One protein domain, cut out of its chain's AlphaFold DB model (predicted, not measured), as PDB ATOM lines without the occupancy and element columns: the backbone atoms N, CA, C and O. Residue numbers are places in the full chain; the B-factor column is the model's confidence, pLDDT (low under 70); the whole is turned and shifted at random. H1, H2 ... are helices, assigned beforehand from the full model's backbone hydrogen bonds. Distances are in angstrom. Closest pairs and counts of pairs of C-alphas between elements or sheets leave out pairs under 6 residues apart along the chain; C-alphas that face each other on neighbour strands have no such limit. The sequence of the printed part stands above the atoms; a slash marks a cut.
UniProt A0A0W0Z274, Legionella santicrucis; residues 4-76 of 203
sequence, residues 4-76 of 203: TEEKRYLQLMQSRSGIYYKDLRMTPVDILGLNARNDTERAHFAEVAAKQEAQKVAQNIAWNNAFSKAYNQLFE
ATOM      1  N   THR A   4     210.115 186.092 181.660       91.81
ATOM      2  CA  THR A   4     211.292 185.848 180.815       91.81
ATOM      3  C   THR A   4     211.113 186.435 179.413       91.81
ATOM      4  O   THR A   4     212.046 187.025 178.865       91.81
ATOM      5  N   GLU A   5     209.919 186.311 178.833       92.81
ATOM      6  CA  GLU A   5     209.579 186.901 177.531       92.81
ATOM      7  C   GLU A   5     209.537 188.426 177.603       92.81
ATOM      8  O   GLU A   5     210.024 189.101 176.698       92.81
ATOM      9  N   GLU A   6     209.034 188.974 178.710       93.00
ATOM     10  CA  GLU A   6     209.013 190.413 178.954       93.00
ATOM     11  C   GLU A   6     210.427 190.994 179.056       93.00
ATOM     12  O   GLU A   6     210.762 191.950 178.350       93.00
ATOM     13  N   LYS A   7     211.305 190.372 179.854       94.38
ATOM     14  CA  LYS A   7     212.720 190.769 179.938       94.38
ATOM     15  C   LYS A   7     213.399 190.718 178.571       94.38
ATOM     16  O   LYS A   7     214.164 191.619 178.229       94.38
ATOM     17  N   ARG A   8     213.100 189.694 177.769       93.38
ATOM     18  CA  ARG A   8     213.638 189.568 176.411       93.38
ATOM     19  C   ARG A   8     213.126 190.663 175.479       93.38
ATOM     20  O   ARG A   8     213.918 191.225 174.726       93.38
ATOM     21  N   TYR A   9     211.836 190.971 175.518       93.81
ATOM     22  CA  TYR A   9     211.264 192.069 174.744       93.81
ATOM     23  C   TYR A   9     211.974 193.394 175.064       93.81
ATOM     24  O   TYR A   9     212.419 194.095 174.153       93.81
ATOM     25  N   LEU A  10     212.177 193.695 176.351       94.06
ATOM     26  CA  LEU A  10     212.892 194.899 176.780       94.06
ATOM     27  C   LEU A  10     214.339 194.930 176.263       94.06
ATOM     28  O   LEU A  10     214.790 195.968 175.777       94.06
ATOM     29  N   GLN A  11     215.050 193.799 176.297       94.31
ATOM     30  CA  GLN A  11     216.399 193.691 175.729       94.31
ATOM     31  C   GLN A  11     216.419 193.959 174.216       94.31
ATOM     32  O   GLN A  11     217.296 194.673 173.733       94.31
ATOM     33  N   LEU A  12     215.445 193.437 173.462       92.88
ATOM     34  CA  LEU A  12     215.331 193.682 172.020       92.88
ATOM     35  C   LEU A  12     215.079 195.165 171.718       92.88
ATOM     36  O   LEU A  12     215.716 195.719 170.821       92.88
ATOM     37  N   MET A  13     214.233 195.830 172.507       92.31
ATOM     38  CA  MET A  13     213.951 197.264 172.366       92.31
ATOM     39  C   MET A  13     215.136 198.167 172.735       92.31
ATOM     40  O   MET A  13     215.247 199.273 172.206       92.31
ATOM     41  N   GLN A  14     216.024 197.706 173.620       92.88
ATOM     42  CA  GLN A  14     217.264 198.403 173.992       92.88
ATOM     43  C   GLN A  14     218.437 198.098 173.044       92.88
ATOM     44  O   GLN A  14     219.461 198.779 173.084       92.88
ATOM     45  N   SER A  15     218.304 197.086 172.183       90.00
ATOM     46  CA  SER A  15     219.317 196.735 171.188       90.00
ATOM     47  C   SER A  15     219.343 197.724 170.013       90.00
ATOM     48  O   SER A  15     218.413 198.507 169.814       90.00
ATOM     49  N   ARG A  16     220.377 197.640 169.160       85.88
ATOM     50  CA  ARG A  16     220.442 198.426 167.909       85.88
ATOM     51  C   ARG A  16     219.218 198.202 167.010       85.88
ATOM     52  O   ARG A  16     218.792 199.134 166.335       85.88
ATOM     53  N   SER A  17     218.630 197.003 167.035       82.50
ATOM     54  CA  SER A  17     217.428 196.674 166.259       82.50
ATOM     55  C   SER A  17     216.172 197.387 166.768       82.50
ATOM     56  O   SER A  17     215.233 197.581 166.002       82.50
ATOM     57  N   GLY A  18     216.167 197.840 168.026       85.31
ATOM     58  CA  GLY A  18     215.042 198.546 168.639       85.31
ATOM     59  C   GLY A  18     214.662 199.850 167.935       85.31
ATOM     60  O   GLY A  18     213.507 200.263 168.013       85.31
ATOM     61  N   ILE A  19     215.595 200.476 167.203       86.50
ATOM     62  CA  ILE A  19     215.319 201.667 166.381       86.50
ATOM     63  C   ILE A  19     214.264 201.350 165.315       86.50
ATOM     64  O   ILE A  19     213.333 202.128 165.141       86.50
ATOM     65  N   TYR A  20     214.349 200.185 164.668       84.25
ATOM     66  CA  TYR A  20     213.427 199.805 163.594       84.25
ATOM     67  C   TYR A  20     212.007 199.513 164.092       84.25
ATOM     68  O   TYR A  20     211.060 199.627 163.323       84.25
ATOM     69  N   TYR A  21     211.828 199.145 165.365       87.00
ATOM     70  CA  TYR A  21     210.513 198.769 165.895       87.00
ATOM     71  C   TYR A  21     209.682 199.958 166.387       87.00
ATOM     72  O   TYR A  21     208.453 199.887 166.373       87.00
ATOM     73  N   LYS A  22     210.329 201.055 166.805       79.44
ATOM     74  CA  LYS A  22     209.651 202.223 167.400       79.44
ATOM     75  C   LYS A  22     208.654 202.889 166.449       79.44
ATOM     76  O   LYS A  22     207.566 203.254 166.884       79.44
ATOM     77  N   ASP A  23     208.987 202.969 165.165       81.56
ATOM     78  CA  ASP A  23     208.148 203.647 164.169       81.56
ATOM     79  C   ASP A  23     207.096 202.724 163.533       81.56
ATOM     80  O   ASP A  23     206.158 203.191 162.889       81.56
ATOM     81  N   LEU A  24     207.201 201.410 163.757       83.50
ATOM     82  CA  LEU A  24     206.329 200.400 163.150       83.50
ATOM     83  C   LEU A  24     205.113 200.027 164.012       83.50
ATOM     84  O   LEU A  24     204.311 199.197 163.594       83.50
ATOM     85  N   ARG A  25     204.959 200.632 165.204       84.31
ATOM     86  CA  ARG A  25     203.839 200.384 166.142       84.31
ATOM     87  C   ARG A  25     203.568 198.891 166.385       84.31
ATOM     88  O   ARG A  25     202.420 198.466 166.501       84.31
ATOM     89  N   MET A  26     204.635 198.101 166.447       90.12
ATOM     90  CA  MET A  26     204.549 196.656 166.631       90.12
ATOM     91  C   MET A  26     204.256 196.315 168.087       90.12
ATOM     92  O   MET A  26     204.736 196.983 169.007       90.12
ATOM     93  N   THR A  27     203.486 195.256 168.309       92.25
ATOM     94  CA  THR A  27     203.237 194.769 169.664       92.25
ATOM     95  C   THR A  27     204.457 194.001 170.195       92.25
ATOM     96  O   THR A  27     205.288 193.521 169.415       92.25
ATOM     97  N   PRO A  28     204.578 193.813 171.524       94.19
ATOM     98  CA  PRO A  28     205.633 192.980 172.095       94.19
ATOM     99  C   PRO A  28     205.669 191.553 171.530       94.19
ATOM    100  O   PRO A  28     206.755 191.011 171.331       94.19
ATOM    101  N   VAL A  29     204.505 190.958 171.225       95.62
ATOM    102  CA  VAL A  29     204.436 189.608 170.640       95.62
ATOM    103  C   VAL A  29     204.955 189.586 169.201       95.62
ATOM    104  O   VAL A  29     205.680 188.659 168.846       95.62
ATOM    105  N   ASP A  30     204.694 190.629 168.410       94.19
ATOM    106  CA  ASP A  30     205.223 190.733 167.045       94.19
ATOM    107  C   ASP A  30     206.753 190.817 167.059       94.19
ATOM    108  O   ASP A  30     207.439 190.120 166.312       94.19
ATOM    109  N   ILE A  31     207.305 191.638 167.958       95.25
ATOM    110  CA  ILE A  31     208.755 191.827 168.095       95.25
ATOM    111  C   ILE A  31     209.426 190.534 168.570       95.25
ATOM    112  O   ILE A  31     210.481 190.160 168.051       95.25
ATOM    113  N   LEU A  32     208.819 189.823 169.521       95.88
ATOM    114  CA  LEU A  32     209.318 188.531 169.991       95.88
ATOM    115  C   LEU A  32     209.235 187.447 168.904       95.88
ATOM    116  O   LEU A  32     210.196 186.697 168.734       95.88
ATOM    117  N   GLY A  33     208.145 187.405 168.133       95.56
ATOM    118  CA  GLY A  33     207.942 186.455 167.038       95.56
ATOM    119  C   GLY A  33     208.911 186.656 165.872       95.56
ATOM    120  O   GLY A  33     209.490 185.688 165.378       95.56
ATOM    121  N   LEU A  34     209.159 187.908 165.470       94.19
ATOM    122  CA  LEU A  34     210.153 188.232 164.438       94.19
ATOM    123  C   LEU A  34     211.580 187.857 164.850       94.19
ATOM    124  O   LEU A  34     212.398 187.513 163.999       94.19
ATOM    125  N   ASN A  35     211.871 187.903 166.151       94.69
ATOM    126  CA  ASN A  35     213.175 187.569 166.719       94.69
ATOM    127  C   ASN A  35     213.195 186.177 167.370       94.69
ATOM    128  O   ASN A  35     214.010 185.938 168.267       94.69
ATOM    129  N   ALA A  36     212.295 185.271 166.978       96.69
ATOM    130  CA  ALA A  36     212.257 183.910 167.504       96.69
ATOM    131  C   ALA A  36     213.557 183.148 167.182       96.69
ATOM    132  O   ALA A  36     214.089 183.224 166.076       96.69
ATOM    133  N   ARG A  37     214.072 182.393 168.159       95.56
ATOM    134  CA  ARG A  37     215.333 181.632 168.068       95.56
ATOM    135  C   ARG A  37     215.178 180.326 167.301       95.56
ATOM    136  O   ARG A  37     216.167 179.778 166.828       95.56
ATOM    137  N   ASN A  38     213.960 179.797 167.244       97.25
ATOM    138  CA  ASN A  38     213.622 178.542 166.589       97.25
ATOM    139  C   ASN A  38     212.132 178.517 166.226       97.25
ATOM    140  O   ASN A  38     211.365 179.407 166.608       97.25
ATOM    141  N   ASP A  39     211.726 177.483 165.499       97.81
ATOM    142  CA  ASP A  39     210.362 177.368 164.987       97.81
ATOM    143  C   ASP A  39     209.325 177.109 166.078       97.81
ATOM    144  O   ASP A  39     208.205 177.601 165.973       97.81
ATOM    145  N   THR A  40     209.689 176.421 167.163       97.56
ATOM    146  CA  THR A  40     208.798 176.227 168.317       97.56
ATOM    147  C   THR A  40     208.441 177.561 168.964       97.56
ATOM    148  O   THR A  40     207.276 177.838 169.238       97.56
ATOM    149  N   GLU A  41     209.437 178.420 169.171       96.44
ATOM    150  CA  GLU A  41     209.245 179.754 169.727       96.44
ATOM    151  C   GLU A  41     208.474 180.666 168.765       96.44
ATOM    152  O   GLU A  41     207.583 181.407 169.180       96.44
ATOM    153  N   ARG A  42     208.759 180.570 167.462       98.19
ATOM    154  CA  ARG A  42     208.019 181.302 166.428       98.19
ATOM    155  C   ARG A  42     206.543 180.899 166.416       98.19
ATOM    156  O   ARG A  42     205.680 181.770 166.377       98.19
ATOM    157  N   ALA A  43     206.259 179.598 166.490       97.75
ATOM    158  CA  ALA A  43     204.903 179.062 166.545       97.75
ATOM    159  C   ALA A  43     204.163 179.518 167.810       97.75
ATOM    160  O   ALA A  43     203.009 179.930 167.717       97.75
ATOM    161  N   HIS A  44     204.839 179.527 168.965       96.81
ATOM    162  CA  HIS A  44     204.268 180.030 170.211       96.81
ATOM    163  C   HIS A  44     203.805 181.489 170.084       96.81
ATOM    164  O   HIS A  44     202.645 181.799 170.354       96.81
ATOM    165  N   PHE A  45     204.679 182.390 169.622       97.94
ATOM    166  CA  PHE A  45     204.311 183.801 169.474       97.94
ATOM    167  C   PHE A  45     203.273 184.034 168.372       97.94
ATOM    168  O   PHE A  45     202.403 184.885 168.542       97.94
ATOM    169  N   ALA A  46     203.298 183.248 167.292       97.75
ATOM    170  CA  ALA A  46     202.262 183.301 166.264       97.75
ATOM    171  C   ALA A  46     200.879 182.918 166.825       97.75
ATOM    172  O   ALA A  46     199.891 183.596 166.550       97.75
ATOM    173  N   GLU A  47     200.806 181.879 167.661       97.62
ATOM    174  CA  GLU A  47     199.561 181.477 168.323       97.62
ATOM    175  C   GLU A  47     199.053 182.564 169.284       97.62
ATOM    176  O   GLU A  47     197.860 182.882 169.303       97.62
ATOM    177  N   VAL A  48     199.953 183.173 170.064       97.00
ATOM    178  CA  VAL A  48     199.604 184.278 170.968       97.00
ATOM    179  C   VAL A  48     199.083 185.484 170.181       97.00
ATOM    180  O   VAL A  48     198.047 186.040 170.552       97.00
ATOM    181  N   ALA A  49     199.743 185.861 169.083       97.00
ATOM    182  CA  ALA A  49     199.304 186.951 168.214       97.00
ATOM    183  C   ALA A  49     197.924 186.665 167.600       97.00
ATOM    184  O   ALA A  49     197.038 187.518 167.654       97.00
ATOM    185  N   ALA A  50     197.693 185.443 167.110       97.50
ATOM    186  CA  ALA A  50     196.407 185.037 166.548       97.50
ATOM    187  C   ALA A  50     195.262 185.134 167.571       97.50
ATOM    188  O   ALA A  50     194.186 185.641 167.253       97.50
ATOM    189  N   LYS A  51     195.491 184.707 168.822       96.81
ATOM    190  CA  LYS A  51     194.494 184.827 169.902       96.81
ATOM    191  C   LYS A  51     194.181 186.284 170.238       96.81
ATOM    192  O   LYS A  51     193.016 186.630 170.420       96.81
ATOM    193  N   GLN A  52     195.204 187.138 170.304       95.38
ATOM    194  CA  GLN A  52     195.016 188.570 170.549       95.38
ATOM    195  C   GLN A  52     194.230 189.233 169.417       95.38
ATOM    196  O   GLN A  52     193.332 190.030 169.681       95.38
ATOM    197  N   GLU A  53     194.524 188.885 168.164       96.19
ATOM    198  CA  GLU A  53     193.811 189.434 167.014       96.19
ATOM    199  C   GLU A  53     192.351 188.975 166.980       96.19
ATOM    200  O   GLU A  53     191.449 189.796 166.830       96.19
ATOM    201  N   ALA A  54     192.090 187.692 167.244       97.06
ATOM    202  CA  ALA A  54     190.729 187.179 167.374       97.06
ATOM    203  C   ALA A  54     189.931 187.926 168.460       97.06
ATOM    204  O   ALA A  54     188.766 188.269 168.253       97.06
ATOM    205  N   GLN A  55     190.562 188.240 169.597       97.19
ATOM    206  CA  GLN A  55     189.936 189.024 170.661       97.19
ATOM    207  C   GLN A  55     189.622 190.461 170.218       97.19
ATOM    208  O   GLN A  55     188.521 190.946 170.487       97.19
ATOM    209  N   LYS A  56     190.540 191.139 169.517       96.75
ATOM    210  CA  LYS A  56     190.295 192.488 168.971       96.75
ATOM    211  C   LYS A  56     189.150 192.486 167.962       96.75
ATOM    212  O   LYS A  56     188.279 193.350 168.024       96.75
ATOM    213  N   VAL A  57     189.113 191.504 167.063       97.62
ATOM    214  CA  VAL A  57     188.026 191.345 166.088       97.62
ATOM    215  C   VAL A  57     186.690 191.157 166.803       97.62
ATOM    216  O   VAL A  57     185.725 191.849 166.481       97.62
ATOM    217  N   ALA A  58     186.633 190.294 167.820       96.69
ATOM    218  CA  ALA A  58     185.421 190.095 168.610       96.69
ATOM    219  C   ALA A  58     184.958 191.390 169.304       96.69
ATOM    220  O   ALA A  58     183.766 191.703 169.289       96.69
ATOM    221  N   GLN A  59     185.887 192.177 169.860       97.38
ATOM    222  CA  GLN A  59     185.586 193.483 170.457       97.38
ATOM    223  C   GLN A  59     185.050 194.482 169.425       97.38
ATOM    224  O   GLN A  59     184.051 195.149 169.689       97.38
ATOM    225  N   ASN A  60     185.658 194.549 168.239       97.31
ATOM    226  CA  ASN A  60     185.203 195.418 167.153       97.31
ATOM    227  C   ASN A  60     183.800 195.039 166.664       97.31
ATOM    228  O   ASN A  60     182.969 195.920 166.459       97.31
ATOM    229  N   ILE A  61     183.506 193.743 166.529       97.62
ATOM    230  CA  ILE A  61     182.167 193.260 166.165       97.62
ATOM    231  C   ILE A  61     181.151 193.643 167.247       97.62
ATOM    232  O   ILE A  61     180.091 194.180 166.930       97.62
ATOM    233  N   ALA A  62     181.473 193.408 168.522       97.31
ATOM    234  CA  ALA A  62     180.592 193.761 169.633       97.31
ATOM    235  C   ALA A  62     180.303 195.269 169.671       97.31
ATOM    236  O   ALA A  62     179.145 195.673 169.811       97.31
ATOM    237  N   TRP A  63     181.332 196.098 169.481       97.88
ATOM    238  CA  TRP A  63     181.181 197.546 169.396       97.88
ATOM    239  C   TRP A  63     180.344 197.964 168.184       97.88
ATOM    240  O   TRP A  63     179.404 198.734 168.346       97.88
ATOM    241  N   ASN A  64     180.613 197.417 166.995       96.69
ATOM    242  CA  ASN A  64     179.869 197.748 165.780       96.69
ATOM    243  C   ASN A  64     178.381 197.387 165.899       96.69
ATOM    244  O   ASN A  64     177.515 198.149 165.469       96.69
ATOM    245  N   ASN A  65     178.070 196.256 166.535       95.88
ATOM    246  CA  ASN A  65     176.695 195.854 166.816       95.88
ATOM    247  C   ASN A  65     176.013 196.834 167.782       95.88
ATOM    248  O   ASN A  65     174.876 197.246 167.544       95.88
ATOM    249  N   ALA A  66     176.703 197.237 168.854       96.88
ATOM    250  CA  ALA A  66     176.186 198.212 169.812       96.88
ATOM    251  C   ALA A  66     175.982 199.593 169.170       96.88
ATOM    252  O   ALA A  66     174.930 200.204 169.354       96.88
ATOM    253  N   PHE A  67     176.947 200.046 168.367       96.06
ATOM    254  CA  PHE A  67     176.862 201.281 167.596       96.06
ATOM    255  C   PHE A  67     175.685 201.244 166.623       96.06
ATOM    256  O   PHE A  67     174.859 202.146 166.648       96.06
ATOM    257  N   SER A  68     175.550 200.180 165.827       92.38
ATOM    258  CA  SER A  68     174.444 200.024 164.875       92.38
ATOM    259  C   SER A  68     173.085 200.040 165.576       92.38
ATOM    260  O   SER A  68     172.152 200.683 165.103       92.38
ATOM    261  N   LYS A  69     172.970 199.385 166.739       93.94
ATOM    262  CA  LYS A  69     171.748 199.423 167.552       93.94
ATOM    263  C   LYS A  69     171.432 200.844 168.025       93.94
ATOM    264  O   LYS A  69     170.302 201.289 167.857       93.94
ATOM    265  N   ALA A  70     172.415 201.547 168.585       94.06
ATOM    266  CA  ALA A  70     172.242 202.923 169.048       94.06
ATOM    267  C   ALA A  70     171.901 203.874 167.888       94.06
ATOM    268  O   ALA A  70     171.013 204.711 168.011       94.06
ATOM    269  N   TYR A  71     172.560 203.701 166.742       88.25
ATOM    270  CA  TYR A  71     172.302 204.457 165.525       88.25
ATOM    271  C   TYR A  71     170.869 204.236 165.036       88.25
ATOM    272  O   TYR A  71     170.136 205.197 164.841       88.25
ATOM    273  N   ASN A  72     170.417 202.985 164.935       83.88
ATOM    274  CA  ASN A  72     169.050 202.680 164.516       83.88
ATOM    275  C   ASN A  72     168.001 203.255 165.475       83.88
ATOM    276  O   ASN A  72     166.996 203.771 165.004       83.88
ATOM    277  N   GLN A  73     168.243 203.241 166.790       88.19
ATOM    278  CA  GLN A  73     167.338 203.857 167.772       88.19
ATOM    279  C   GLN A  73     167.181 205.371 167.569       88.19
ATOM    280  O   GLN A  73     166.087 205.904 167.735       88.19
ATOM    281  N   LEU A  74     168.249 206.076 167.178       85.06
ATOM    282  CA  LEU A  74     168.179 207.514 166.894       85.06
ATOM    283  C   LEU A  74     167.275 207.837 165.696       85.06
ATOM    284  O   LEU A  74     166.667 208.905 165.664       85.06
ATOM    285  N   PHE A  75     167.171 206.922 164.730       76.38
ATOM    286  CA  PHE A  75     166.401 207.109 163.496       76.38
ATOM    287  C   PHE A  75     165.150 206.218 163.415       76.38
ATOM    288  O   PHE A  75     164.487 206.203 162.384       76.38
ATOM    289  N   GLU A  76     164.781 205.529 164.500       70.88
ATOM    290  CA  GLU A  76     163.675 204.555 164.549       70.88
ATOM    291  C   GLU A  76     162.317 205.175 164.184       70.88
ATOM    292  O   GLU A  76     161.474 204.522 163.577       70.88
TER     293      GLU A  76
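This is residues 4 to 76 of the 203 residues of a protein of Legionella santicrucis (UniProt A0A0W0Z274). Look for one long, straight helix, H4, with a small head of three short helices, H1, H2 and H3, at the end where H4 begins. Residues 53 to 76, of which 53 to 75 belong to H4, stick out as a free arm and make most of the length. The 73 printed residues hold four named helices, in the order H1, H2, H3, H4, and no named strand; the class is all helix. The whole is extended, with a radius of gyration of the C-alphas of 18.0 A and spans of 57 by 26 by 17 A.

Begin with H1, residues 4 to 14, and go on to H2, residues 18 to 22: they only just touch, with 3 pairs of C-alphas within 8 A, and only at the corner by their tight link, closest at the C-alphas of Leu 12 and Gly 18, 5.9 A apart. H1 touches H3, residues 28 to 34, about perpendicular at 80 degrees; their closest C-alphas are those of Tyr 9 and Leu 32, 6.2 A apart. H2 and H3 are close but not clearly touching, at 7.5 A between the C-alphas of Tyr 21 and Ile 31. H3 touches H4, residues 39 to 75, which meets it with residues 41 to 49 alone, at a steep tilt of 47 degrees, opposite ways; find the closest C-alphas at Gly 33 and Phe 45, 5.1 A apart. H1 and H2 are apart from H4. In H1, H2, H3 and H4 every O i to N i+4 pair is within hydrogen-bond range.

Find C-alpha 4 at (211.292, 185.848, 180.815); from there H1 runs 15.5 A to C-alpha 14. H2 measures 6.6 A and H3 10.1 A. H4 begins at C-alpha 39, (210.362, 177.368, 164.987), and runs 53.1 A to C-alpha 75 at (166.401, 207.109, 163.496).

The C-alphas of Arg 16 and Glu 76, the two farthest apart, are 57.2 A apart. Without the free arm, the body spans 25 by 19 by 16 A. The printed part has no cut, and its three links are tight. The mean pLDDT of the printed part is 92.8, and no printed residue is under 70.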